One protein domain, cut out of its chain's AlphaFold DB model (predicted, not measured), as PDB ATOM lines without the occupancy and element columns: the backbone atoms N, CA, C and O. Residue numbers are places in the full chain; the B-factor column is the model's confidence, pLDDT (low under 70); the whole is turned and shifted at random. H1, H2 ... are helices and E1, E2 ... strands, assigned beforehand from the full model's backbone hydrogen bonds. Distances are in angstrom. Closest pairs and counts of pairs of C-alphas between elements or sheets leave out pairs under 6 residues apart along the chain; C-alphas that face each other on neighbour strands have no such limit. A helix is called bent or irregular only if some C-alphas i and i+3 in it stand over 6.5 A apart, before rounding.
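What this domain is: This is residues 246 to 433 of the 450 residues of an uncharacterized protein of Akanthomyces lecanii RCEF 1005 (UniProt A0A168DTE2). A flat body of crossed helices holds two tiny two-stranded sheets, and the first part of the long helix H5 sticks out from it as an arm, with residues 359 to 376 standing free. H1 and H2 run side by side with the pair E1 and E4 at one end of them; H7 packs on H1 and on the last part of H5, where H3 and H6 also pack, and H4 packs on H3. The printed part has 188 residues, with seven named helices and four named strands in the order H1 E1 H2 H3 H4 E2 H5 H6 H7 E3 E4; both sheets are parallel, and the class is mostly helix. It is compact, with a radius of gyration of the C-alphas of 17.9 A and spans of 47 by 47 by 24 A.

How they stand to each other: Start with H1, residues 262 to 276; it touches H2, residues 288 to 302, opposite ways at a steep tilt of 41 degrees, closest at the C-alphas of Arg 265 and Ile 297, 6.3 A. Between them in the chain comes E1, residues 284 to 287, parallel to E4, residues 429 to 432, with N 286 and O 430 within hydrogen-bond range at 2.8 A. H3, residues 310 to 319, touches H4, residues 330 to 344, closest at the C-alphas of Val 316 and Cys 338, 6.2 A. E2, residues 353 to 355, is parallel to E3, residues 423 to 425; N 424 and O 353 are 2.8 A apart. Between these two in the chain stand H5, residues 364 to 393, H6, residues 403 to 409, and H7, residues 411 to 419: a strand-helix-strand unit, two parallel neighbour strands with helices between. H5 has a kink of 35 degrees near residue 378 and is only just irregular, C-alphas 386 and 389 being 6.8 A apart. With residues 385 to 393 alone it touches H7, opposite ways at a shallow tilt of 17 degrees, closest at the C-alphas of Pro 389 and Lys 411, 5.5 A. Every O i to N i+4 pair is within hydrogen-bond range in H1, H2, H3, H4 and H7; H5 has 20 of 26, and H6 has 0 of 3 but 3 of 4 O i to N i+3 pairs.

Where its parts are: Find C-alpha 262 at (-27.406, 140.393, 54.535); from there H1 runs 21.3 A, as long as H2. H4 measures 20.8 A. H5 runs 42.6 A from C-alpha 364 at (2.224, 114.312, 34.772). E4 ends at C-alpha 432, (-12.290, 146.351, 31.185).

The domain as a whole: The C-alphas of Gly 361 and Asp 398 are the two farthest apart, 54.9 A. The printed part has no cut, and no link is long. Mean pLDDT of the printed part is 76.5; 43 residues are under 70, among them 356 to 379.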
ATOM      1  N   LEU A 246     -21.462 143.279  30.979       85.94
ATOM      2  CA  LEU A 246     -21.992 142.944  29.666       85.94
ATOM      3  C   LEU A 246     -22.324 141.452  29.635       85.94
ATOM      4  O   LEU A 246     -21.428 140.601  29.655       85.94
ATOM      5  N   VAL A 247     -23.613 141.135  29.593       78.38
ATOM      6  CA  VAL A 247     -24.111 139.758  29.609       78.38
ATOM      7  C   VAL A 247     -25.238 139.610  28.594       78.38
ATOM      8  O   VAL A 247     -26.113 140.467  28.507       78.38
ATOM      9  N   ASP A 248     -25.237 138.513  27.835       67.44
ATOM     10  CA  ASP A 248     -26.323 138.203  26.889       67.44
ATOM     11  C   ASP A 248     -27.547 137.554  27.570       67.44
ATOM     12  O   ASP A 248     -28.583 137.349  26.941       67.44
ATOM     13  N   ALA A 249     -27.450 137.229  28.864       61.62
ATOM     14  CA  ALA A 249     -28.521 136.631  29.664       61.62
ATOM     15  C   ALA A 249     -29.181 137.645  30.620       61.62
ATOM     16  O   ALA A 249     -28.798 138.811  30.675       61.62
ATOM     17  N   VAL A 250     -30.183 137.187  31.384       58.41
ATOM     18  CA  VAL A 250     -30.875 137.985  32.411       58.41
ATOM     19  C   VAL A 250     -29.841 138.624  33.340       58.41
ATOM     20  O   VAL A 250     -29.040 137.923  33.958       58.41
ATOM     21  N   GLY A 251     -29.848 139.957  33.393       66.69
ATOM     22  CA  GLY A 251     -28.931 140.731  34.219       66.69
ATOM     23  C   GLY A 251     -29.046 140.371  35.701       66.69
ATOM     24  O   GLY A 251     -30.096 139.966  36.190       66.69
ATOM     25  N   ILE A 252     -27.952 140.583  36.419       75.81
ATOM     26  CA  ILE A 252     -27.741 140.225  37.834       75.81
ATOM     27  C   ILE A 252     -28.473 141.163  38.816       75.81
ATOM     28  O   ILE A 252     -28.262 141.114  40.025       75.81
ATOM     29  N   GLY A 253     -29.318 142.057  38.296       76.12
ATOM     30  CA  GLY A 253     -29.900 143.165  39.047       76.12
ATOM     31  C   GLY A 253     -28.887 144.268  39.376       76.12
ATOM     32  O   GLY A 253     -27.740 144.259  38.928       76.12
ATOM     33  N   SER A 254     -29.334 145.263  40.139       83.62
ATOM     34  CA  SER A 254     -28.486 146.349  40.636       83.62
ATOM     35  C   SER A 254     -27.659 145.905  41.841       83.62
ATOM     36  O   SER A 254     -28.162 145.172  42.693       83.62
ATOM     37  N   VAL A 255     -26.437 146.431  41.959       86.00
ATOM     38  CA  VAL A 255     -25.593 146.297  43.157       86.00
ATOM     39  C   VAL A 255     -26.412 146.697  44.398       86.00
ATOM     40  O   VAL A 255     -26.941 147.815  44.426       86.00
ATOM     41  N   PRO A 256     -26.540 145.832  45.421       88.56
ATOM     42  CA  PRO A 256     -27.296 146.158  46.625       88.56
ATOM     43  C   PRO A 256     -26.682 147.367  47.349       88.56
ATOM     44  O   PRO A 256     -25.451 147.519  47.377       88.56
ATOM     45  N   PRO A 257     -27.509 148.235  47.962       86.62
ATOM     46  CA  PRO A 257     -27.009 149.399  48.676       86.62
ATOM     47  C   PRO A 257     -26.175 148.977  49.902       86.62
ATOM     48  O   PRO A 257     -26.309 147.854  50.395       86.62
ATOM     49  N   PRO A 258     -25.313 149.860  50.444       81.62
ATOM     50  CA  PRO A 258     -24.463 149.535  51.593       81.62
ATOM     51  C   PRO A 258     -25.207 149.005  52.823       81.62
ATOM     52  O   PRO A 258     -24.657 148.189  53.554       81.62
ATOM     53  N   ASN A 259     -26.434 149.480  53.026       82.31
ATOM     54  CA  ASN A 259     -27.352 149.115  54.102       82.31
ATOM     55  C   ASN A 259     -28.398 148.068  53.676       82.31
ATOM     56  O   ASN A 259     -29.375 147.870  54.393       82.31
ATOM     57  N   GLY A 260     -28.226 147.440  52.507       85.44
ATOM     58  CA  GLY A 260     -29.058 146.321  52.077       85.44
ATOM     59  C   GLY A 260     -28.940 145.146  53.047       85.44
ATOM     60  O   GLY A 260     -27.933 144.990  53.749       85.44
ATOM     61  N   SER A 261     -29.970 144.306  53.079       88.19
ATOM     62  CA  SER A 261     -29.999 143.147  53.969       88.19
ATOM     63  C   SER A 261     -28.827 142.199  53.692       88.19
ATOM     64  O   SER A 261     -28.237 142.178  52.604       88.19
ATOM     65  N   LEU A 262     -28.452 141.403  54.693       86.19
ATOM     66  CA  LEU A 262     -27.406 140.393  54.535       86.19
ATOM     67  C   LEU A 262     -27.755 139.391  53.426       86.19
ATOM     68  O   LEU A 262     -26.901 139.064  52.605       86.19
ATOM     69  N   LYS A 263     -29.032 139.001  53.339       88.31
ATOM     70  CA  LYS A 263     -29.545 138.104  52.301       88.31
ATOM     71  C   LYS A 263     -29.373 138.668  50.891       88.31
ATOM     72  O   LYS A 263     -28.787 138.001  50.049       88.31
ATOM     73  N   GLU A 264     -29.813 139.903  50.644       89.81
ATOM     74  CA  GLU A 264     -29.683 140.544  49.323       89.81
ATOM     75  C   GLU A 264     -28.220 140.624  48.867       89.81
ATOM     76  O   GLU A 264     -27.910 140.417  47.694       89.81
ATOM     77  N   ARG A 265     -27.303 140.897  49.802       88.88
ATOM     78  CA  ARG A 265     -25.861 140.940  49.532       88.88
ATOM     79  C   ARG A 265     -25.295 139.558  49.191       88.88
ATOM     80  O   ARG A 265     -24.535 139.455  48.228       88.88
ATOM     81  N   CYS A 266     -25.686 138.515  49.928       88.69
ATOM     82  CA  CYS A 266     -25.316 137.131  49.620       88.69
ATOM     83  C   CYS A 266     -25.851 136.693  48.250       88.69
ATOM     84  O   CYS A 266     -25.084 136.203  47.423       88.69
ATOM     85  N   ASP A 267     -27.140 136.917  47.986       89.94
ATOM     86  CA  ASP A 267     -27.792 136.526  46.734       89.94
ATOM     87  C   ASP A 267     -27.126 137.195  45.527       89.94
ATOM     88  O   ASP A 267     -26.808 136.524  44.542       89.94
ATOM     89  N   TYR A 268     -26.845 138.500  45.619       91.12
ATOM     90  CA  TYR A 268     -26.140 139.224  44.563       91.12
ATOM     91  C   TYR A 268     -24.725 138.674  44.341       91.12
ATOM     92  O   TYR A 268     -24.335 138.433  43.199       91.12
ATOM     93  N   PHE A 269     -23.957 138.430  45.412       89.62
ATOM     94  CA  PHE A 269     -22.611 137.860  45.301       89.62
ATOM     95  C   PHE A 269     -22.630 136.495  44.600       89.62
ATOM     96  O   PHE A 269     -21.860 136.266  43.667       89.62
ATOM     97  N   LEU A 270     -23.538 135.601  45.001       88.62
ATOM     98  CA  LEU A 270     -23.658 134.266  44.416       88.62
ATOM     99  C   LEU A 270     -24.021 134.317  42.931       88.62
ATOM    100  O   LEU A 270     -23.490 133.542  42.135       88.62
ATOM    101  N   GLN A 271     -24.914 135.224  42.538       89.12
ATOM    102  CA  GLN A 271     -25.247 135.418  41.129       89.12
ATOM    103  C   GLN A 271     -24.065 136.000  40.343       89.12
ATOM    104  O   GLN A 271     -23.774 135.528  39.243       89.12
ATOM    105  N   ALA A 272     -23.345 136.967  40.917       89.62
ATOM    106  CA  ALA A 272     -22.171 137.573  40.298       89.62
ATOM    107  C   ALA A 272     -21.041 136.558  40.089       89.62
ATOM    108  O   ALA A 272     -20.411 136.543  39.036       89.62
ATOM    109  N   VAL A 273     -20.815 135.650  41.039       87.06
ATOM    110  CA  VAL A 273     -19.824 134.591  40.842       87.06
ATOM    111  C   VAL A 273     -20.279 133.558  39.818       87.06
ATOM    112  O   VAL A 273     -19.480 133.162  38.973       87.06
ATOM    113  N   LYS A 274     -21.551 133.148  39.817       85.94
ATOM    114  CA  LYS A 274     -22.072 132.257  38.763       85.94
ATOM    115  C   LYS A 274     -21.862 132.840  37.365       85.94
ATOM    116  O   LYS A 274     -21.625 132.087  36.427       85.94
ATOM    117  N   LEU A 275     -21.927 134.166  37.246       86.19
ATOM    118  CA  LEU A 275     -21.596 134.880  36.021       86.19
ATOM    119  C   LEU A 275     -20.122 134.698  35.628       86.19
ATOM    120  O   LEU A 275     -19.830 134.338  34.493       86.19
ATOM    121  N   ILE A 276     -19.205 134.932  36.574       84.62
ATOM    122  CA  ILE A 276     -17.753 134.837  36.357       84.62
ATOM    123  C   ILE A 276     -17.337 133.396  36.037       84.62
ATOM    124  O   ILE A 276     -16.537 133.162  35.135       84.62
ATOM    125  N   ALA A 277     -17.923 132.425  36.740       78.62
ATOM    126  CA  ALA A 277     -17.712 130.994  36.540       78.62
ATOM    127  C   ALA A 277     -18.393 130.442  35.270       78.62
ATOM    128  O   ALA A 277     -18.420 129.227  35.059       78.62
ATOM    129  N   GLY A 278     -18.973 131.312  34.436       74.00
ATOM    130  CA  GLY A 278     -19.570 130.949  33.158       74.00
ATOM    131  C   GLY A 278     -18.583 130.259  32.211       74.00
ATOM    132  O   GLY A 278     -17.363 130.306  32.369       74.00
ATOM    133  N   ASN A 279     -19.124 129.590  31.195       71.06
ATOM    134  CA  ASN A 279     -18.324 128.896  30.188       71.06
ATOM    135  C   ASN A 279     -18.129 129.759  28.926       71.06
ATOM    136  O   ASN A 279     -18.862 130.713  28.674       71.06
ATOM    137  N   TRP A 280     -17.191 129.360  28.066       71.75
ATOM    138  CA  TRP A 280     -16.881 130.048  26.803       71.75
ATOM    139  C   TRP A 280     -18.023 130.056  25.774       71.75
ATOM    140  O   TRP A 280     -17.912 130.724  24.752       71.75
ATOM    141  N   SER A 281     -19.136 129.354  26.029       70.75
ATOM    142  CA  SER A 281     -20.340 129.485  25.196       70.75
ATOM    143  C   SER A 281     -21.133 130.762  25.493       70.75
ATOM    144  O   SER A 281     -21.977 131.145  24.686       70.75
ATOM    145  N   LYS A 282     -20.871 131.410  26.636       73.88
ATOM    146  CA  LYS A 282     -21.487 132.670  27.070       73.88
ATOM    147  C   LYS A 282     -20.439 133.540  27.768       73.88
ATOM    148  O   LYS A 282     -20.473 133.659  28.995       73.88
ATOM    149  N   PRO A 283     -19.477 134.092  27.015       78.44
ATOM    150  CA  PRO A 283     -18.467 134.941  27.610       78.44
ATOM    151  C   PRO A 283     -19.089 136.209  28.199       78.44
ATOM    152  O   PRO A 283     -20.139 136.675  27.753       78.44
ATOM    153  N   CYS A 284     -18.422 136.777  29.197       84.69
ATOM    154  CA  CYS A 284     -18.853 138.006  29.845       84.69
ATOM    155  C   CYS A 284     -17.756 139.066  29.775       84.69
ATOM    156  O   CYS A 284     -16.565 138.765  29.848       84.69
ATOM    157  N   VAL A 285     -18.164 140.326  29.664       87.25
ATOM    158  CA  VAL A 285     -17.258 141.462  29.808       87.25
ATOM    159  C   VAL A 285     -17.667 142.238  31.045       87.25
ATOM    160  O   VAL A 285     -18.822 142.613  31.196       87.25
ATOM    161  N   ILE A 286     -16.730 142.484  31.947       89.06
ATOM    162  CA  ILE A 286     -16.985 143.176  33.210       89.06
ATOM    163  C   ILE A 286     -16.053 144.366  33.342       89.06
ATOM    164  O   ILE A 286     -14.990 144.392  32.730       89.06
ATOM    165  N   THR A 287     -16.408 145.356  34.153       89.44
ATOM    166  CA  THR A 287     -15.476 146.442  34.469       89.44
ATOM    167  C   THR A 287     -14.709 146.144  35.750       89.44
ATOM    168  O   THR A 287     -15.194 145.440  36.641       89.44
ATOM    169  N   ARG A 288     -13.513 146.724  35.886       86.69
ATOM    170  CA  ARG A 288     -12.746 146.655  37.137       86.69
ATOM    171  C   ARG A 288     -13.538 147.218  38.321       86.69
ATOM    172  O   ARG A 288     -13.468 146.666  39.411       86.69
ATOM    173  N   ALA A 289     -14.320 148.281  38.111       87.06
ATOM    174  CA  ALA A 289     -15.160 148.847  39.165       87.06
ATOM    175  C   ALA A 289     -16.247 147.863  39.626       87.06
ATOM    176  O   ALA A 289     -16.466 147.726  40.826       87.06
ATOM    177  N   TRP A 290     -16.875 147.135  38.695       89.06
ATOM    178  CA  TRP A 290     -17.854 146.105  39.038       89.06
ATOM    179  C   TRP A 290     -17.221 144.960  39.842       89.06
ATOM    180  O   TRP A 290     -17.779 144.541  40.855       89.06
ATOM    181  N   LEU A 291     -16.025 144.507  39.451       87.50
ATOM    182  CA  LEU A 291     -15.284 143.481  40.195       87.50
ATOM    183  C   LEU A 291     -14.966 143.939  41.630       87.50
ATOM    184  O   LEU A 291     -15.253 143.224  42.589       87.50
ATOM    185  N   ASN A 292     -14.475 145.173  41.784       86.38
ATOM    186  CA  ASN A 292     -14.204 145.778  43.092       86.38
ATOM    187  C   ASN A 292     -15.472 145.887  43.959       86.38
ATOM    188  O   ASN A 292     -15.413 145.755  45.185       86.38
ATOM    189  N   ASP A 293     -16.629 146.132  43.341       87.50
ATOM    190  CA  ASP A 293     -17.912 146.204  44.034       87.50
ATOM    191  C   ASP A 293     -18.357 144.838  44.575       87.50
ATOM    192  O   ASP A 293     -18.868 144.770  45.695       87.50
ATOM    193  N   ILE A 294     -18.097 143.744  43.856       88.50
ATOM    194  CA  ILE A 294     -18.354 142.376  44.343       88.50
ATOM    195  C   ILE A 294     -17.436 142.038  45.508       88.50
ATOM    196  O   ILE A 294     -17.898 141.516  46.522       88.50
ATOM    197  N   GLU A 295     -16.150 142.369  45.401       86.56
ATOM    198  CA  GLU A 295     -15.195 142.194  46.497       86.56
ATOM    199  C   GLU A 295     -15.624 142.982  47.735       86.56
ATOM    200  O   GLU A 295     -15.538 142.490  48.861       86.56
ATOM    201  N   ARG A 296     -16.122 144.210  47.544       85.50
ATOM    202  CA  ARG A 296     -16.688 145.026  48.623       85.50
ATOM    203  C   ARG A 296     -17.931 144.374  49.224       85.50
ATOM    204  O   ARG A 296     -18.085 144.411  50.443       85.50
ATOM    205  N   ILE A 297     -18.821 143.805  48.408       87.31
ATOM    206  CA  ILE A 297     -20.010 143.089  48.894       87.31
ATOM    207  C   ILE A 297     -19.589 141.896  49.737       87.31
ATOM    208  O   ILE A 297     -20.030 141.808  50.879       87.31
ATOM    209  N   LYS A 298     -18.703 141.036  49.223       84.88
ATOM    210  CA  LYS A 298     -18.214 139.869  49.961       84.88
ATOM    211  C   LYS A 298     -17.612 140.285  51.297       84.88
ATOM    212  O   LYS A 298     -18.077 139.811  52.326       84.88
ATOM    213  N   ARG A 299     -16.706 141.269  51.306       81.50
ATOM    214  CA  ARG A 299     -16.144 141.824  52.549       81.50
ATOM    215  C   ARG A 299     -17.212 142.312  53.517       81.50
ATOM    216  O   ARG A 299     -17.099 142.071  54.705       81.50
ATOM    217  N   ARG A 300     -18.263 142.982  53.045       81.06
ATOM    218  CA  ARG A 300     -19.350 143.486  53.906       81.06
ATOM    219  C   ARG A 300     -20.317 142.414  54.394       81.06
ATOM    220  O   ARG A 300     -21.038 142.664  55.359       81.06
ATOM    221  N   VAL A 301     -20.411 141.289  53.692       81.38
ATOM    222  CA  VAL A 301     -21.125 140.116  54.195       81.38
ATOM    223  C   VAL A 301     -20.304 139.513  55.326       81.38
ATOM    224  O   VAL A 301     -20.845 139.227  56.381       81.38
ATOM    225  N   THR A 302     -18.996 139.360  55.138       77.94
ATOM    226  CA  THR A 302     -18.145 138.588  56.050       77.94
ATOM    227  C   THR A 302     -17.604 139.392  57.229       77.94
ATOM    228  O   THR A 302     -17.360 138.828  58.293       77.94
ATOM    229  N   THR A 303     -17.498 140.709  57.077       73.75
ATOM    230  CA  THR A 303     -17.072 141.668  58.098       73.75
ATOM    231  C   THR A 303     -18.144 142.746  58.245       73.75
ATOM    232  O   THR A 303     -18.625 143.301  57.252       73.75
ATOM    233  N   ASN A 304     -18.515 143.098  59.476       71.50
ATOM    234  CA  ASN A 304     -19.409 144.232  59.713       71.50
ATOM    235  C   ASN A 304     -18.664 145.553  59.469       71.50
ATOM    236  O   ASN A 304     -18.163 146.184  60.395       71.50
ATOM    237  N   GLY A 305     -18.542 145.941  58.201       63.78
ATOM    238  CA  GLY A 305     -17.896 147.189  57.798       63.78
ATOM    239  C   GLY A 305     -16.364 147.156  57.720       63.78
ATOM    240  O   GLY A 305     -15.788 148.214  57.502       63.78
ATOM    241  N   GLY A 306     -15.715 145.989  57.824       60.38
ATOM    242  CA  GLY A 306     -14.266 145.824  57.604       60.38
ATOM    243  C   GLY A 306     -13.420 145.553  58.851       60.38
ATOM    244  O   GLY A 306     -12.360 144.951  58.720       60.38
ATOM    245  N   ASP A 307     -13.898 145.918  60.044       65.12
ATOM    246  CA  ASP A 307     -13.072 145.913  61.270       65.12
ATOM    247  C   ASP A 307     -13.474 144.835  62.299       65.12
ATOM    248  O   ASP A 307     -12.816 144.661  63.326       65.12
ATOM    249  N   ASP A 308     -14.565 144.102  62.051       76.75
ATOM    250  CA  ASP A 308     -15.145 143.158  63.011       76.75
ATOM    251  C   ASP A 308     -14.854 141.692  62.657       76.75
ATOM    252  O   ASP A 308     -15.485 141.107  61.774       76.75
ATOM    253  N   ASN A 309     -13.934 141.082  63.411       79.81
ATOM    254  CA  ASN A 309     -13.549 139.673  63.280       79.81
ATOM    255  C   ASN A 309     -14.382 138.708  64.136       79.81
ATOM    256  O   ASN A 309     -14.128 137.503  64.103       79.81
ATOM    257  N   ARG A 310     -15.388 139.185  64.885       85.31
ATOM    258  CA  ARG A 310     -16.148 138.338  65.824       85.31
ATOM    259  C   ARG A 310     -16.844 137.164  65.143       85.31
ATOM    260  O   ARG A 310     -16.924 136.092  65.734       85.31
ATOM    261  N   PHE A 311     -17.300 137.333  63.900       84.94
ATOM    262  CA  PHE A 311     -17.892 136.237  63.129       84.94
ATOM    263  C   PHE A 311     -16.872 135.133  62.815       84.94
ATOM    264  O   PHE A 311     -17.142 133.953  63.029       84.94
ATOM    265  N   LEU A 312     -15.672 135.514  62.372       85.69
ATOM    266  CA  LEU A 312     -14.576 134.579  62.121       85.69
ATOM    267  C   LEU A 312     -14.160 133.855  63.407       85.69
ATOM    268  O   LEU A 312     -14.013 132.635  63.409       85.69
ATOM    269  N   GLU A 313     -13.991 134.592  64.505       86.44
ATOM    270  CA  GLU A 313     -13.644 134.011  65.804       86.44
ATOM    271  C   GLU A 313     -14.710 133.023  66.280       86.44
ATOM    272  O   GLU A 313     -14.371 131.930  66.736       86.44
ATOM    273  N   PHE A 314     -15.990 133.367  66.117       88.38
ATOM    274  CA  PHE A 314     -17.107 132.480  66.423       88.38
ATOM    275  C   PHE A 314     -17.054 131.184  65.605       88.38
ATOM    276  O   PHE A 314     -17.171 130.102  66.187       88.38
ATOM    277  N   LEU A 315     -16.839 131.266  64.285       87.06
ATOM    278  CA  LEU A 315     -16.723 130.085  63.423       87.06
ATOM    279  C   LEU A 315     -15.561 129.190  63.861       87.06
ATOM    280  O   LEU A 315     -15.761 127.998  64.081       87.06
ATOM    281  N   VAL A 316     -14.372 129.767  64.057       87.44
ATOM    282  CA  VAL A 316     -13.174 129.031  64.487       87.44
ATOM    283  C   VAL A 316     -13.418 128.335  65.830       87.44
ATOM    284  O   VAL A 316     -13.201 127.132  65.949       87.44
ATOM    285  N   LEU A 317     -13.918 129.057  66.839       87.44
ATOM    286  CA  LEU A 317     -14.179 128.494  68.169       87.44
ATOM    287  C   LEU A 317     -15.278 127.426  68.164       87.44
ATOM    288  O   LEU A 317     -15.238 126.511  68.986       87.44
ATOM    289  N   SER A 318     -16.258 127.541  67.271       88.31
ATOM    290  CA  SER A 318     -17.345 126.567  67.147       88.31
ATOM    291  C   SER A 318     -16.897 125.297  66.430       88.31
ATOM    292  O   SER A 318     -17.265 124.203  66.855       88.31
ATOM    293  N   LEU A 319     -16.068 125.425  65.391       86.56
ATOM    294  CA  LEU A 319     -15.488 124.289  64.669       86.56
ATOM    295  C   LEU A 319     -14.510 123.499  65.546       86.56
ATOM    296  O   LEU A 319     -14.549 122.275  65.534       86.56
ATOM    297  N   LEU A 320     -13.711 124.169  66.387       82.81
ATOM    298  CA  LEU A 320     -12.811 123.506  67.346       82.81
ATOM    299  C   LEU A 320     -13.536 122.611  68.364       82.81
ATOM    300  O   LEU A 320     -12.928 121.720  68.946       82.81
ATOM    301  N   LYS A 321     -14.832 122.843  68.600       83.88
ATOM    302  CA  LYS A 321     -15.645 122.058  69.542       83.88
ATOM    303  C   LYS A 321     -16.373 120.882  68.876       83.88
ATOM    304  O   LYS A 321     -17.094 120.162  69.567       83.88
ATOM    305  N   ARG A 322     -16.253 120.700  67.554       82.06
ATOM    306  CA  ARG A 322     -16.990 119.671  66.805       82.06
ATOM    307  C   ARG A 322     -16.273 118.313  66.870       82.06
ATOM    308  O   ARG A 322     -15.098 118.231  66.518       82.06
ATOM    309  N   PRO A 323     -16.965 117.233  67.274       74.56
ATOM    310  CA  PRO A 323     -16.387 115.893  67.269       74.56
ATOM    311  C   PRO A 323     -16.121 115.421  65.829       74.56
ATOM    312  O   PRO A 323     -17.003 115.527  64.981       74.56
ATOM    313  N   GLY A 324     -14.923 114.889  65.557       71.25
ATOM    314  CA  GLY A 324     -14.506 114.406  64.228       71.25
ATOM    315  C   GLY A 324     -13.569 115.343  63.451       71.25
ATOM    316  O   GLY A 324     -13.031 114.944  62.418       71.25
ATOM    317  N   LEU A 325     -13.329 116.555  63.962       71.38
ATOM    318  CA  LEU A 325     -12.222 117.425  63.554       71.38
ATOM    319  C   LEU A 325     -11.099 117.266  64.595       71.38
ATOM    320  O   LEU A 325     -10.978 118.082  65.505       71.38
ATOM    321  N   ASP A 326     -10.347 116.160  64.529       60.81
ATOM    322  CA  ASP A 326      -9.320 115.816  65.525       60.81
ATOM    323  C   ASP A 326      -8.175 116.845  65.531       60.81
ATOM    324  O   ASP A 326      -7.227 116.780  64.747       60.81
ATOM    325  N   ALA A 327      -8.243 117.799  66.459       58.69
ATOM    326  CA  ALA A 327      -7.179 118.755  66.720       58.69
ATOM    327  C   ALA A 327      -6.055 118.071  67.516       58.69
ATOM    328  O   ALA A 327      -5.951 118.186  68.734       58.69
ATOM    329  N   HIS A 328      -5.168 117.342  66.838       53.06
ATOM    330  CA  HIS A 328      -3.977 116.775  67.488       53.06
ATOM    331  C   HIS A 328      -2.978 117.852  67.964       53.06
ATOM    332  O   HIS A 328      -2.027 117.534  68.680       53.06
ATOM    333  N   ASN A 329      -3.194 119.123  67.596       60.56
ATOM    334  CA  ASN A 329      -2.430 120.274  68.071       60.56
ATOM    335  C   ASN A 329      -3.270 121.569  67.954       60.56
ATOM    336  O   ASN A 329      -3.254 122.232  66.914       60.56
ATOM    337  N   ASP A 330      -4.017 121.915  69.010       64.44
ATOM    338  CA  ASP A 330      -5.017 123.005  69.033       64.44
ATOM    339  C   ASP A 330      -4.516 124.344  68.466       64.44
ATOM    340  O   ASP A 330      -5.280 125.075  67.840       64.44
ATOM    341  N   GLY A 331      -3.233 124.674  68.657       68.56
ATOM    342  CA  GLY A 331      -2.644 125.924  68.165       68.56
ATOM    343  C   GLY A 331      -2.500 125.975  66.642       68.56
ATOM    344  O   GLY A 331      -2.983 126.912  66.011       68.56
ATOM    345  N   LEU A 332      -1.877 124.949  66.051       70.50
ATOM    346  CA  LEU A 332      -1.631 124.878  64.605       70.50
ATOM    347  C   LEU A 332      -2.926 124.655  63.823       70.50
ATOM    348  O   LEU A 332      -3.128 125.262  62.774       70.50
ATOM    349  N   TRP A 333      -3.832 123.831  64.357       75.44
ATOM    350  CA  TRP A 333      -5.137 123.599  63.741       75.44
ATOM    351  C   TRP A 333      -5.993 124.869  63.743       75.44
ATOM    352  O   TRP A 333      -6.572 125.241  62.724       75.44
ATOM    353  N   ARG A 334      -6.022 125.601  64.865       79.88
ATOM    354  CA  ARG A 334      -6.716 126.889  64.952       79.88
ATOM    355  C   ARG A 334      -6.163 127.906  63.959       79.88
ATOM    356  O   ARG A 334      -6.948 128.623  63.342       79.88
ATOM    357  N   GLU A 335      -4.843 127.993  63.826       79.50
ATOM    358  CA  GLU A 335      -4.195 128.895  62.873       79.50
ATOM    359  C   GLU A 335      -4.552 128.530  61.427       79.50
ATOM    360  O   GLU A 335      -4.968 129.406  60.668       79.50
ATOM    361  N   PHE A 336      -4.518 127.238  61.088       79.31
ATOM    362  CA  PHE A 336      -4.917 126.726  59.778       79.31
ATOM    363  C   PHE A 336      -6.386 127.033  59.443       79.31
ATOM    364  O   PHE A 336      -6.665 127.665  58.423       79.31
ATOM    365  N   VAL A 337      -7.332 126.672  60.323       79.94
ATOM    366  CA  VAL A 337      -8.771 126.943  60.132       79.94
ATOM    367  C   VAL A 337      -9.025 128.448  60.014       79.94
ATOM    368  O   VAL A 337      -9.779 128.888  59.147       79.94
ATOM    369  N   CYS A 338      -8.372 129.256  60.855       82.50
ATOM    370  CA  CYS A 338      -8.471 130.711  60.802       82.50
ATOM    371  C   CYS A 338      -7.967 131.259  59.461       82.50
ATOM    372  O   CYS A 338      -8.651 132.075  58.847       82.50
ATOM    373  N   GLN A 339      -6.813 130.797  58.976       79.06
ATOM    374  CA  GLN A 339      -6.252 131.224  57.697       79.06
ATOM    375  C   GLN A 339      -7.166 130.849  56.522       79.06
ATOM    376  O   GLN A 339      -7.441 131.702  55.680       79.06
ATOM    377  N   LYS A 340      -7.690 129.618  56.500       78.69
ATOM    378  CA  LYS A 340      -8.589 129.126  55.443       78.69
ATOM    379  C   LYS A 340      -9.931 129.850  55.427       78.69
ATOM    380  O   LYS A 340     -10.424 130.223  54.363       78.69
ATOM    381  N   LEU A 341     -10.521 130.103  56.596       78.38
ATOM    382  CA  LEU A 341     -11.743 130.902  56.681       78.38
ATOM    383  C   LEU A 341     -11.473 132.359  56.292       78.38
ATOM    384  O   LEU A 341     -12.275 132.931  55.561       78.38
ATOM    385  N   ARG A 342     -10.341 132.950  56.703       78.88
ATOM    386  CA  ARG A 342      -9.957 134.318  56.311       78.88
ATOM    387  C   ARG A 342      -9.830 134.480  54.803       78.88
ATOM    388  O   ARG A 342     -10.393 135.438  54.279       78.88
ATOM    389  N   SER A 343      -9.153 133.556  54.121       73.81
ATOM    390  CA  SER A 343      -9.022 133.591  52.660       73.81
ATOM    391  C   SER A 343     -10.374 133.368  51.976       73.81
ATOM    392  O   SER A 343     -10.781 134.150  51.121       73.81
ATOM    393  N   SER A 344     -11.141 132.365  52.415       72.81
ATOM    394  CA  SER A 344     -12.440 132.026  51.814       72.81
ATOM    395  C   SER A 344     -13.473 133.139  51.973       72.81
ATOM    396  O   SER A 344     -14.282 133.371  51.076       72.81
ATOM    397  N   LEU A 345     -13.425 133.872  53.083       71.38
ATOM    398  CA  LEU A 345     -14.329 134.975  53.401       71.38
ATOM    399  C   LEU A 345     -13.773 136.358  52.981       71.38
ATOM    400  O   LEU A 345     -14.448 137.361  53.208       71.38
ATOM    401  N   LEU A 346     -12.591 136.423  52.350       64.38
ATOM    402  CA  LEU A 346     -11.875 137.660  51.978       64.38
ATOM    403  C   LEU A 346     -11.725 138.659  53.148       64.38
ATOM    404  O   LEU A 346     -11.980 139.850  52.992       64.38
ATOM    405  N   PHE A 347     -11.350 138.183  54.341       62.38
ATOM    406  CA  PHE A 347     -11.032 139.054  55.493       62.38
ATOM    407  C   PHE A 347      -9.715 139.818  55.310       62.38
ATOM    408  O   PHE A 347      -9.486 140.857  55.922       62.38
ATOM    409  N   THR A 348      -8.818 139.258  54.513       55.66
ATOM    410  CA  THR A 348      -7.566 139.856  54.053       55.66
ATOM    411  C   THR A 348      -7.840 140.797  52.874       55.66
ATOM    412  O   THR A 348      -8.920 140.765  52.289       55.66
ATOM    413  N   ASN A 349      -6.863 141.619  52.472       54.22
ATOM    414  CA  ASN A 349      -6.918 142.380  51.206       54.22
ATOM    415  C   ASN A 349      -6.858 141.458  49.964       54.22
ATOM    416  O   ASN A 349      -6.337 141.850  48.925       54.22
ATOM    417  N   ASP A 350      -7.334 140.220  50.079       54.81
ATOM    418  CA  ASP A 350      -7.382 139.290  48.972       54.81
ATOM    419  C   ASP A 350      -8.503 139.719  48.023       54.81
ATOM    420  O   ASP A 350      -9.609 140.100  48.422       54.81
ATOM    421  N   HIS A 351      -8.169 139.689  46.742       68.50
ATOM    422  CA  HIS A 351      -9.023 140.116  45.647       68.50
ATOM    423  C   HIS A 351      -9.592 138.893  44.932       68.50
ATOM    424  O   HIS A 351      -9.020 137.800  44.995       68.50
ATOM    425  N   ILE A 352     -10.708 139.066  44.224       76.44
ATOM    426  CA  ILE A 352     -11.158 138.042  43.284       76.44
ATOM    427  C   ILE A 352     -10.103 137.959  42.178       76.44
ATOM    428  O   ILE A 352      -9.890 138.910  41.425       76.44
ATOM    429  N   SER A 353      -9.417 136.822  42.094       76.00
ATOM    430  CA  SER A 353      -8.335 136.604  41.141       76.00
ATOM    431  C   SER A 353      -8.881 135.926  39.889       76.00
ATOM    432  O   SER A 353      -9.461 134.845  39.961       76.00
ATOM    433  N   LEU A 354      -8.708 136.556  38.731       74.56
ATOM    434  CA  LEU A 354      -9.054 135.973  37.436       74.56
ATOM    435  C   LEU A 354      -7.756 135.572  36.747       74.56
ATOM    436  O   LEU A 354      -7.024 136.421  36.240       74.56
ATOM    437  N   GLN A 355      -7.446 134.282  36.762       70.69
ATOM    438  CA  GLN A 355      -6.187 133.767  36.239       70.69
ATOM    439  C   GLN A 355      -6.442 133.043  34.930       70.69
ATOM    440  O   GLN A 355      -7.365 132.238  34.807       70.69
ATOM    441  N   ARG A 356      -5.603 133.295  33.928       66.94
ATOM    442  CA  ARG A 356      -5.562 132.437  32.751       66.94
ATOM    443  C   ARG A 356      -4.401 131.478  32.925       66.94
ATOM    444  O   ARG A 356      -3.242 131.864  32.838       66.94
ATOM    445  N   GLN A 357      -4.704 130.217  33.211       60.97
ATOM    446  CA  GLN A 357      -3.655 129.213  33.278       60.97
ATOM    447  C   GLN A 357      -3.315 128.774  31.862       60.97
ATOM    448  O   GLN A 357      -4.056 128.012  31.241       60.97
ATOM    449  N   THR A 358      -2.162 129.206  31.363       52.88
ATOM    450  CA  THR A 358      -1.504 128.546  30.240       52.88
ATOM    451  C   THR A 358      -1.158 127.142  30.722       52.88
ATOM    452  O   THR A 358      -0.287 126.988  31.576       52.88
ATOM    453  N   ILE A 359      -1.850 126.103  30.246       50.59
ATOM    454  CA  ILE A 359      -1.450 124.715  30.527       50.59
ATOM    455  C   ILE A 359      -0.101 124.483  29.832       50.59
ATOM    456  O   ILE A 359      -0.028 123.984  28.711       50.59
ATOM    457  N   ILE A 360       0.985 124.892  30.485       42.78
ATOM    458  CA  ILE A 360       2.345 124.578  30.080       42.78
ATOM    459  C   ILE A 360       2.583 123.141  30.517       42.78
ATOM    460  O   ILE A 360       2.778 122.844  31.692       42.78
ATOM    461  N   GLY A 361       2.555 122.249  29.533       45.03
ATOM    462  CA  GLY A 361       3.087 120.906  29.663       45.03
ATOM    463  C   GLY A 361       2.110 119.895  30.249       45.03
ATOM    464  O   GLY A 361       1.621 119.986  31.373       45.03
ATOM    465  N   SER A 362       1.926 118.823  29.492       46.28
ATOM    466  CA  SER A 362       1.469 117.508  29.931       46.28
ATOM    467  C   SER A 362       2.431 116.845  30.930       46.28
ATOM    468  O   SER A 362       2.590 115.626  30.890       46.28
ATOM    469  N   ASP A 363       3.114 117.609  31.789       50.69
ATOM    470  CA  ASP A 363       3.984 117.012  32.786       50.69
ATOM    471  C   ASP A 363       3.110 116.421  33.892       50.69
ATOM    472  O   ASP A 363       2.543 117.097  34.758       50.69
ATOM    473  N   GLU A 364       2.958 115.108  33.813       53.75
ATOM    474  CA  GLU A 364       2.224 114.312  34.772       53.75
ATOM    475  C   GLU A 364       2.808 114.468  36.186       53.75
ATOM    476  O   GLU A 364       2.072 114.320  37.160       53.75
ATOM    477  N   ALA A 365       4.084 114.856  36.324       54.72
ATOM    478  CA  ALA A 365       4.698 115.197  37.604       54.72
ATOM    479  C   ALA A 365       4.197 116.539  38.166       54.72
ATOM    480  O   ALA A 365       3.921 116.617  39.365       54.72
ATOM    481  N   TYR A 366       3.994 117.566  37.328       54.56
ATOM    482  CA  TYR A 366       3.366 118.828  37.741       54.56
ATOM    483  C   TYR A 366       1.896 118.611  38.106       54.56
ATOM    484  O   TYR A 366       1.473 119.018  39.187       54.56
ATOM    485  N   ARG A 367       1.142 117.856  37.287       54.50
ATOM    486  CA  ARG A 367      -0.245 117.461  37.607       54.50
ATOM    487  C   ARG A 367      -0.330 116.641  38.893       54.50
ATOM    488  O   ARG A 367      -1.243 116.866  39.679       54.50
ATOM    489  N   ARG A 368       0.605 115.718  39.146       53.66
ATOM    490  CA  ARG A 368       0.665 114.948  40.403       53.66
ATOM    491  C   ARG A 368       1.062 115.817  41.596       53.66
ATOM    492  O   ARG A 368       0.494 115.628  42.663       53.66
ATOM    493  N   ARG A 369       1.985 116.772  41.441       52.06
ATOM    494  CA  ARG A 369       2.394 117.697  42.515       52.06
ATOM    495  C   ARG A 369       1.279 118.695  42.860       52.06
ATOM    496  O   ARG A 369       1.043 118.919  44.041       52.06
ATOM    497  N   TRP A 370       0.555 119.208  41.862       50.38
ATOM    498  CA  TRP A 370      -0.664 120.005  42.052       50.38
ATOM    499  C   TRP A 370      -1.785 119.192  42.694       50.38
ATOM    500  O   TRP A 370      -2.321 119.609  43.711       50.38
ATOM    501  N   ARG A 371      -2.086 117.994  42.171       50.06
ATOM    502  CA  ARG A 371      -3.098 117.104  42.763       50.06
ATOM    503  C   ARG A 371      -2.757 116.702  44.193       50.06
ATOM    504  O   ARG A 371      -3.673 116.590  44.983       50.06
ATOM    505  N   ARG A 372      -1.478 116.499  44.536       44.56
ATOM    506  CA  ARG A 372      -1.055 116.121  45.894       44.56
ATOM    507  C   ARG A 372      -1.115 117.298  46.881       44.56
ATOM    508  O   ARG A 372      -1.514 117.071  48.010       44.56
ATOM    509  N   ARG A 373      -0.795 118.534  46.458       47.09
ATOM    510  CA  ARG A 373      -1.045 119.744  47.276       47.09
ATOM    511  C   ARG A 373      -2.531 120.047  47.442       47.09
ATOM    512  O   ARG A 373      -2.918 120.478  48.512       47.09
ATOM    513  N   LEU A 374      -3.336 119.815  46.404       50.88
ATOM    514  CA  LEU A 374      -4.789 119.915  46.501       50.88
ATOM    515  C   LEU A 374      -5.324 118.848  47.460       50.88
ATOM    516  O   LEU A 374      -5.948 119.216  48.426       50.88
ATOM    517  N   TYR A 375      -5.006 117.564  47.285       47.59
ATOM    518  CA  TYR A 375      -5.663 116.469  48.018       47.59
ATOM    519  C   TYR A 375      -5.577 116.521  49.554       47.59
ATOM    520  O   TYR A 375      -6.526 116.096  50.207       47.59
ATOM    521  N   GLU A 376      -4.464 116.970  50.140       50.09
ATOM    522  CA  GLU A 376      -4.324 117.023  51.608       50.09
ATOM    523  C   GLU A 376      -4.987 118.287  52.187       50.09
ATOM    524  O   GLU A 376      -5.769 118.176  53.129       50.09
ATOM    525  N   ASP A 377      -4.809 119.450  51.549       56.25
ATOM    526  CA  ASP A 377      -5.491 120.695  51.931       56.25
ATOM    527  C   ASP A 377      -7.008 120.650  51.650       56.25
ATOM    528  O   ASP A 377      -7.788 121.182  52.434       56.25
ATOM    529  N   THR A 378      -7.451 120.005  50.562       62.47
ATOM    530  CA  THR A 378      -8.860 119.993  50.128       62.47
ATOM    531  C   THR A 378      -9.729 119.097  50.987       62.47
ATOM    532  O   THR A 378     -10.895 119.406  51.166       62.47
ATOM    533  N   VAL A 379      -9.206 117.990  51.528       65.75
ATOM    534  CA  VAL A 379     -10.018 117.092  52.369       65.75
ATOM    535  C   VAL A 379     -10.318 117.738  53.721       65.75
ATOM    536  O   VAL A 379     -11.431 117.610  54.231       65.75
ATOM    537  N   GLU A 380      -9.350 118.437  54.315       71.12
ATOM    538  CA  GLU A 380      -9.577 119.196  55.548       71.12
ATOM    539  C   GLU A 380     -10.432 120.440  55.293       71.12
ATOM    540  O   GLU A 380     -11.332 120.730  56.079       71.12
ATOM    541  N   GLU A 381     -10.230 121.121  54.163       73.62
ATOM    542  CA  GLU A 381     -11.049 122.258  53.735       73.62
ATOM    543  C   GLU A 381     -12.508 121.856  53.473       73.62
ATOM    544  O   GLU A 381     -13.410 122.463  54.044       73.62
ATOM    545  N   GLU A 382     -12.767 120.788  52.714       75.75
ATOM    546  CA  GLU A 382     -14.117 120.259  52.482       75.75
ATOM    547  C   GLU A 382     -14.801 119.869  53.796       75.75
ATOM    548  O   GLU A 382     -15.973 120.190  53.997       75.75
ATOM    549  N   LYS A 383     -14.073 119.237  54.728       79.44
ATOM    550  CA  LYS A 383     -14.601 118.920  56.063       79.44
ATOM    551  C   LYS A 383     -14.970 120.185  56.833       79.44
ATOM    552  O   LYS A 383     -16.095 120.275  57.321       79.44
ATOM    553  N   ILE A 384     -14.070 121.171  56.904       80.50
ATOM    554  CA  ILE A 384     -14.320 122.459  57.569       80.50
ATOM    555  C   ILE A 384     -15.558 123.132  56.969       80.50
ATOM    556  O   ILE A 384     -16.480 123.481  57.707       80.50
ATOM    557  N   LEU A 385     -15.608 123.273  55.643       79.44
ATOM    558  CA  LEU A 385     -16.696 123.940  54.927       79.44
ATOM    559  C   LEU A 385     -18.030 123.190  55.064       79.44
ATOM    560  O   LEU A 385     -19.072 123.831  55.205       79.44
ATOM    561  N   SER A 386     -18.009 121.855  55.112       82.94
ATOM    562  CA  SER A 386     -19.211 121.035  55.321       82.94
ATOM    563  C   SER A 386     -19.832 121.195  56.714       82.94
ATOM    564  O   SER A 386     -21.045 121.034  56.861       82.94
ATOM    565  N   GLU A 387     -19.035 121.573  57.721       86.44
ATOM    566  CA  GLU A 387     -19.490 121.777  59.102       86.44
ATOM    567  C   GLU A 387     -20.024 123.197  59.361       86.44
ATOM    568  O   GLU A 387     -20.834 123.404  60.273       86.44
ATOM    569  N   VAL A 388     -19.640 124.189  58.544       83.69
ATOM    570  CA  VAL A 388     -20.085 125.585  58.714       83.69
ATOM    571  C   VAL A 388     -21.616 125.736  58.749       83.69
ATOM    572  O   VAL A 388     -22.105 126.396  59.667       83.69
ATOM    573  N   PRO A 389     -22.419 125.110  57.864       84.62
ATOM    574  CA  PRO A 389     -23.880 125.210  57.920       84.62
ATOM    575  C   PRO A 389     -24.464 124.757  59.260       84.62
ATOM    576  O   PRO A 389     -25.422 125.354  59.756       84.62
ATOM    577  N   PHE A 390     -23.874 123.728  59.877       86.12
ATOM    578  CA  PHE A 390     -24.296 123.254  61.191       86.12
ATOM    579  C   PHE A 390     -23.912 124.236  62.294       86.12
ATOM    580  O   PHE A 390     -24.678 124.402  63.241       86.12
ATOM    581  N   VAL A 391     -22.759 124.896  62.193       87.38
ATOM    582  CA  VAL A 391     -22.374 125.974  63.116       87.38
ATOM    583  C   VAL A 391     -23.343 127.157  62.997       87.38
ATOM    584  O   VAL A 391     -23.850 127.628  64.012       87.38
ATOM    585  N   LEU A 392     -23.676 127.577  61.774       86.25
ATOM    586  CA  LEU A 392     -24.595 128.693  61.515       86.25
ATOM    587  C   LEU A 392     -26.035 128.397  61.950       86.25
ATOM    588  O   LEU A 392     -26.721 129.273  62.467       86.25
ATOM    589  N   ALA A 393     -26.499 127.156  61.786       85.75
ATOM    590  CA  ALA A 393     -27.830 126.748  62.230       85.75
ATOM    591  C   ALA A 393     -27.977 126.711  63.761       85.75
ATOM    592  O   ALA A 393     -29.099 126.713  64.256       85.75
ATOM    593  N   ASN A 394     -26.863 126.650  64.499       87.38
ATOM    594  CA  ASN A 394     -26.837 126.506  65.954       87.38
ATOM    595  C   ASN A 394     -26.142 127.694  66.641       87.38
ATOM    596  O   ASN A 394     -25.519 127.515  67.689       87.38
ATOM    597  N   ILE A 395     -26.216 128.897  66.058       87.44
ATOM    598  CA  ILE A 395     -25.723 130.112  66.721       87.44
ATOM    599  C   ILE A 395     -26.527 130.306  68.024       87.44
ATOM    600  O   ILE A 395     -27.754 130.405  67.955       87.44
ATOM    601  N   PRO A 396     -25.877 130.347  69.206       88.31
ATOM    602  CA  PRO A 396     -26.580 130.478  70.480       88.31
ATOM    603  C   PRO A 396     -27.409 131.764  70.566       88.31
ATOM    604  O   PRO A 396     -27.021 132.793  70.013       88.31
ATOM    605  N   GLU A 397     -28.516 131.734  71.312       86.81
ATOM    606  CA  GLU A 397     -29.372 132.916  71.509       86.81
ATOM    607  C   GLU A 397     -28.650 134.086  72.186       86.81
ATOM    608  O   GLU A 397     -29.014 135.234  71.951       86.81
ATOM    609  N   ASP A 398     -27.587 133.823  72.949       87.44
ATOM    610  CA  ASP A 398     -26.745 134.861  73.562       87.44
ATOM    611  C   ASP A 398     -26.062 135.766  72.518       87.44
ATOM    612  O   ASP A 398     -25.595 136.857  72.839       87.44
ATOM    613  N   TYR A 399     -26.020 135.336  71.252       85.88
ATOM    614  CA  TYR A 399     -25.545 136.133  70.126       85.88
ATOM    615  C   TYR A 399     -26.669 136.864  69.384       85.88
ATOM    616  O   TYR A 399     -26.387 137.440  68.343       85.88
ATOM    617  N   ARG A 400     -27.917 136.884  69.872       86.38
ATOM    618  CA  ARG A 400     -29.055 137.521  69.176       86.38
ATOM    619  C   ARG A 400     -28.813 138.996  68.832       86.38
ATOM    620  O   ARG A 400     -29.286 139.456  67.800       86.38
ATOM    621  N   ASP A 401     -28.042 139.703  69.655       83.69
ATOM    622  CA  ASP A 401     -27.674 141.107  69.426       83.69
ATOM    623  C   ASP A 401     -26.438 141.274  68.515       83.69
ATOM    624  O   ASP A 401     -26.074 142.390  68.139       83.69
ATOM    625  N   ALA A 402     -25.758 140.181  68.154       85.56
ATOM    626  CA  ALA A 402     -24.665 140.212  67.195       85.56
ATOM    627  C   ALA A 402     -25.205 140.246  65.760       85.56
ATOM    628  O   ALA A 402     -26.083 139.477  65.382       85.56
ATOM    629  N   TRP A 403     -24.589 141.078  64.920       85.19
ATOM    630  CA  TRP A 403     -24.969 141.238  63.511       85.19
ATOM    631  C   TRP A 403     -24.950 139.917  62.722       85.19
ATOM    632  O   TRP A 403     -25.741 139.719  61.806       85.19
ATOM    633  N   PHE A 404     -24.056 138.991  63.082       84.62
ATOM    634  CA  PHE A 404     -23.894 137.716  62.386       84.62
ATOM    635  C   PHE A 404     -24.923 136.656  62.814       84.62
ATOM    636  O   PHE A 404     -24.957 135.577  62.224       84.62
ATOM    637  N   TYR A 405     -25.788 136.939  63.797       88.06
ATOM    638  CA  TYR A 405     -26.912 136.061  64.146       88.06
ATOM    639  C   TYR A 405     -27.885 135.883  62.977       88.06
ATOM    640  O   TYR A 405     -28.458 134.807  62.801       88.06
ATOM    641  N   GLU A 406     -28.000 136.901  62.117       86.06
ATOM    642  CA  GLU A 406     -28.792 136.863  60.884       86.06
ATOM    643  C   GLU A 406     -28.393 135.705  59.951       86.06
ATOM    644  O   GLU A 406     -29.237 135.199  59.211       86.06
ATOM    645  N   PHE A 407     -27.149 135.212  60.021       86.31
ATOM    646  CA  PHE A 407     -26.712 134.068  59.216       86.31
ATOM    647  C   PHE A 407     -27.448 132.767  59.533       86.31
ATOM    648  O   PHE A 407     -27.538 131.902  58.660       86.31
ATOM    649  N   SER A 408     -28.019 132.629  60.731       87.06
ATOM    650  CA  SER A 408     -28.847 131.468  61.081       87.06
ATOM    651  C   SER A 408     -30.056 131.307  60.146       87.06
ATOM    652  O   SER A 408     -30.487 130.181  59.885       87.06
ATOM    653  N   ALA A 409     -30.550 132.413  59.574       87.00
ATOM    654  CA  ALA A 409     -31.678 132.441  58.647       87.00
ATOM    655  C   ALA A 409     -31.291 132.248  57.165       87.00
ATOM    656  O   ALA A 409     -32.177 132.005  56.348       87.00
ATOM    657  N   ILE A 410     -30.000 132.339  56.814       87.75
ATOM    658  CA  ILE A 410     -29.485 132.279  55.425       87.75
ATOM    659  C   ILE A 410     -28.292 131.319  55.278       87.75
ATOM    660  O   ILE A 410     -27.327 131.557  54.548       87.75
ATOM    661  N   LYS A 411     -28.320 130.227  56.041       85.94
ATOM    662  CA  LYS A 411     -27.212 129.268  56.139       85.94
ATOM    663  C   LYS A 411     -26.819 128.628  54.802       85.94
ATOM    664  O   LYS A 411     -25.641 128.348  54.603       85.94
ATOM    665  N   GLU A 412     -27.768 128.416  53.888       84.69
ATOM    666  CA  GLU A 412     -27.500 127.791  52.583       84.69
ATOM    667  C   GLU A 412     -26.794 128.762  51.628       84.69
ATOM    668  O   GLU A 412     -25.881 128.382  50.892       84.69
ATOM    669  N   GLU A 413     -27.166 130.041  51.674       86.81
ATOM    670  CA  GLU A 413     -26.529 131.109  50.912       86.81
ATOM    671  C   GLU A 413     -25.089 131.333  51.392       86.81
ATOM    672  O   GLU A 413     -24.165 131.425  50.582       86.81
ATOM    673  N   VAL A 414     -24.871 131.349  52.711       80.12
ATOM    674  CA  VAL A 414     -23.527 131.488  53.299       80.12
ATOM    675  C   VAL A 414     -22.657 130.278  52.980       80.12
ATOM    676  O   VAL A 414     -21.496 130.452  52.615       80.12
ATOM    677  N   LYS A 415     -23.214 129.062  53.055       82.62
ATOM    678  CA  LYS A 415     -22.532 127.838  52.619       82.62
ATOM    679  C   LYS A 415     -22.077 127.956  51.169       82.62
ATOM    680  O   LYS A 415     -20.897 127.795  50.881       82.62
ATOM    681  N   SER A 416     -23.002 128.311  50.279       84.25
ATOM    682  CA  SER A 416     -22.706 128.477  48.857       84.25
ATOM    683  C   SER A 416     -21.611 129.526  48.640       84.25
ATOM    684  O   SER A 416     -20.721 129.328  47.819       84.25
ATOM    685  N   MET A 417     -21.635 130.631  49.394       82.62
ATOM    686  CA  MET A 417     -20.640 131.704  49.294       82.62
ATOM    687  C   MET A 417     -19.250 131.245  49.753       82.62
ATOM    688  O   MET A 417     -18.246 131.690  49.204       82.62
ATOM    689  N   LEU A 418     -19.198 130.374  50.756       74.62
ATOM    690  CA  LEU A 418     -17.971 129.797  51.292       74.62
ATOM    691  C   LEU A 418     -17.352 128.749  50.363       74.62
ATOM    692  O   LEU A 418     -16.139 128.734  50.198       74.62
ATOM    693  N   GLU A 419     -18.180 127.921  49.726       77.00
ATOM    694  CA  GLU A 419     -17.753 126.948  48.705       77.00
ATOM    695  C   GLU A 419     -17.333 127.624  47.392       77.00
ATOM    696  O   GLU A 419     -16.716 127.018  46.516       77.00
ATOM    697  N   THR A 420     -17.684 128.898  47.235       77.69
ATOM    698  CA  THR A 420     -17.390 129.651  46.032       77.69
ATOM    699  C   THR A 420     -15.907 130.019  45.964       77.69
ATOM    700  O   THR A 420     -15.392 130.786  46.785       77.69
ATOM    701  N   ALA A 421     -15.235 129.533  44.917       71.19
ATOM    702  CA  ALA A 421     -13.859 129.898  44.613       71.19
ATOM    703  C   ALA A 421     -13.693 131.425  44.494       71.19
ATOM    704  O   ALA A 421     -14.557 132.136  43.984       71.19
ATOM    705  N   HIS A 422     -12.566 131.936  44.983       74.06
ATOM    706  CA  HIS A 422     -12.155 133.341  44.854       74.06
ATOM    707  C   HIS A 422     -11.051 133.522  43.804       74.06
ATOM    708  O   HIS A 422     -10.747 134.649  43.421       74.06
ATOM    709  N   THR A 423     -10.518 132.410  43.295       76.94
ATOM    710  CA  THR A 423      -9.643 132.347  42.128       76.94
ATOM    711  C   THR A 423     -10.373 131.597  41.024       76.94
ATOM    712  O   THR A 423     -10.799 130.461  41.227       76.94
ATOM    713  N   PHE A 424     -10.530 132.229  39.865       77.31
ATOM    714  CA  PHE A 424     -11.176 131.638  38.699       77.31
ATOM    715  C   PHE A 424     -10.138 131.407  37.614       77.31
ATOM    716  O   PHE A 424      -9.645 132.356  37.001       77.31
ATOM    717  N   ASP A 425      -9.836 130.137  37.373       74.12
ATOM    718  CA  ASP A 425      -8.918 129.727  36.322       74.12
ATOM    719  C   ASP A 425      -9.647 129.593  34.983       74.12
ATOM    720  O   ASP A 425     -10.656 128.896  34.872       74.12
ATOM    721  N   ASN A 426      -9.100 130.214  33.937       72.38
ATOM    722  CA  ASN A 426      -9.604 130.144  32.561       72.38
ATOM    723  C   ASN A 426     -11.080 130.558  32.411       72.38
ATOM    724  O   ASN A 426     -11.778 130.059  31.519       72.38
ATOM    725  N   ALA A 427     -11.540 131.475  33.269       77.00
ATOM    726  CA  ALA A 427     -12.862 132.076  33.171       77.00
ATOM    727  C   ALA A 427     -13.053 132.730  31.797       77.00
ATOM    728  O   ALA A 427     -12.153 133.393  31.279       77.00
ATOM    729  N   ALA A 428     -14.241 132.571  31.210       77.00
ATOM    730  CA  ALA A 428     -14.609 133.220  29.953       77.00
ATOM    731  C   ALA A 428     -14.996 134.692  30.184       77.00
ATOM    732  O   ALA A 428     -16.087 135.129  29.818       77.00
ATOM    733  N   VAL A 429     -14.125 135.440  30.863       82.69
ATOM    734  CA  VAL A 429     -14.384 136.798  31.340       82.69
ATOM    735  C   VAL A 429     -13.273 137.730  30.883       82.69
ATOM    736  O   VAL A 429     -12.094 137.441  31.073       82.69
ATOM    737  N   ILE A 430     -13.658 138.881  30.339       85.31
ATOM    738  CA  ILE A 430     -12.743 139.995  30.082       85.31
ATOM    739  C   ILE A 430     -13.006 141.113  31.075       85.31
ATOM    740  O   ILE A 430     -14.138 141.581  31.204       85.31
ATOM    741  N   VAL A 431     -11.944 141.595  31.723       86.81
ATOM    742  CA  VAL A 431     -12.008 142.797  32.557       86.81
ATOM    743  C   VAL A 431     -11.603 144.036  31.757       86.81
ATOM    744  O   VAL A 431     -10.493 144.140  31.225       86.81
ATOM    745  N   LEU A 432     -12.514 145.003  31.694       89.25
ATOM    746  CA  LEU A 432     -12.290 146.351  31.185       89.25
ATOM    747  C   LEU A 432     -11.737 147.217  32.312       89.25
ATOM    748  O   LEU A 432     -12.402 147.467  33.321       89.25
ATOM    749  N   GLU A 433     -10.509 147.679  32.137       82.62
ATOM    750  CA  GLU A 433      -9.784 148.443  33.161       82.62
ATOM    751  C   GLU A 433      -9.861 149.947  32.911       82.62
ATOM    752  O   GLU A 433      -9.765 150.756  33.834       82.62
TER     753      GLU A 433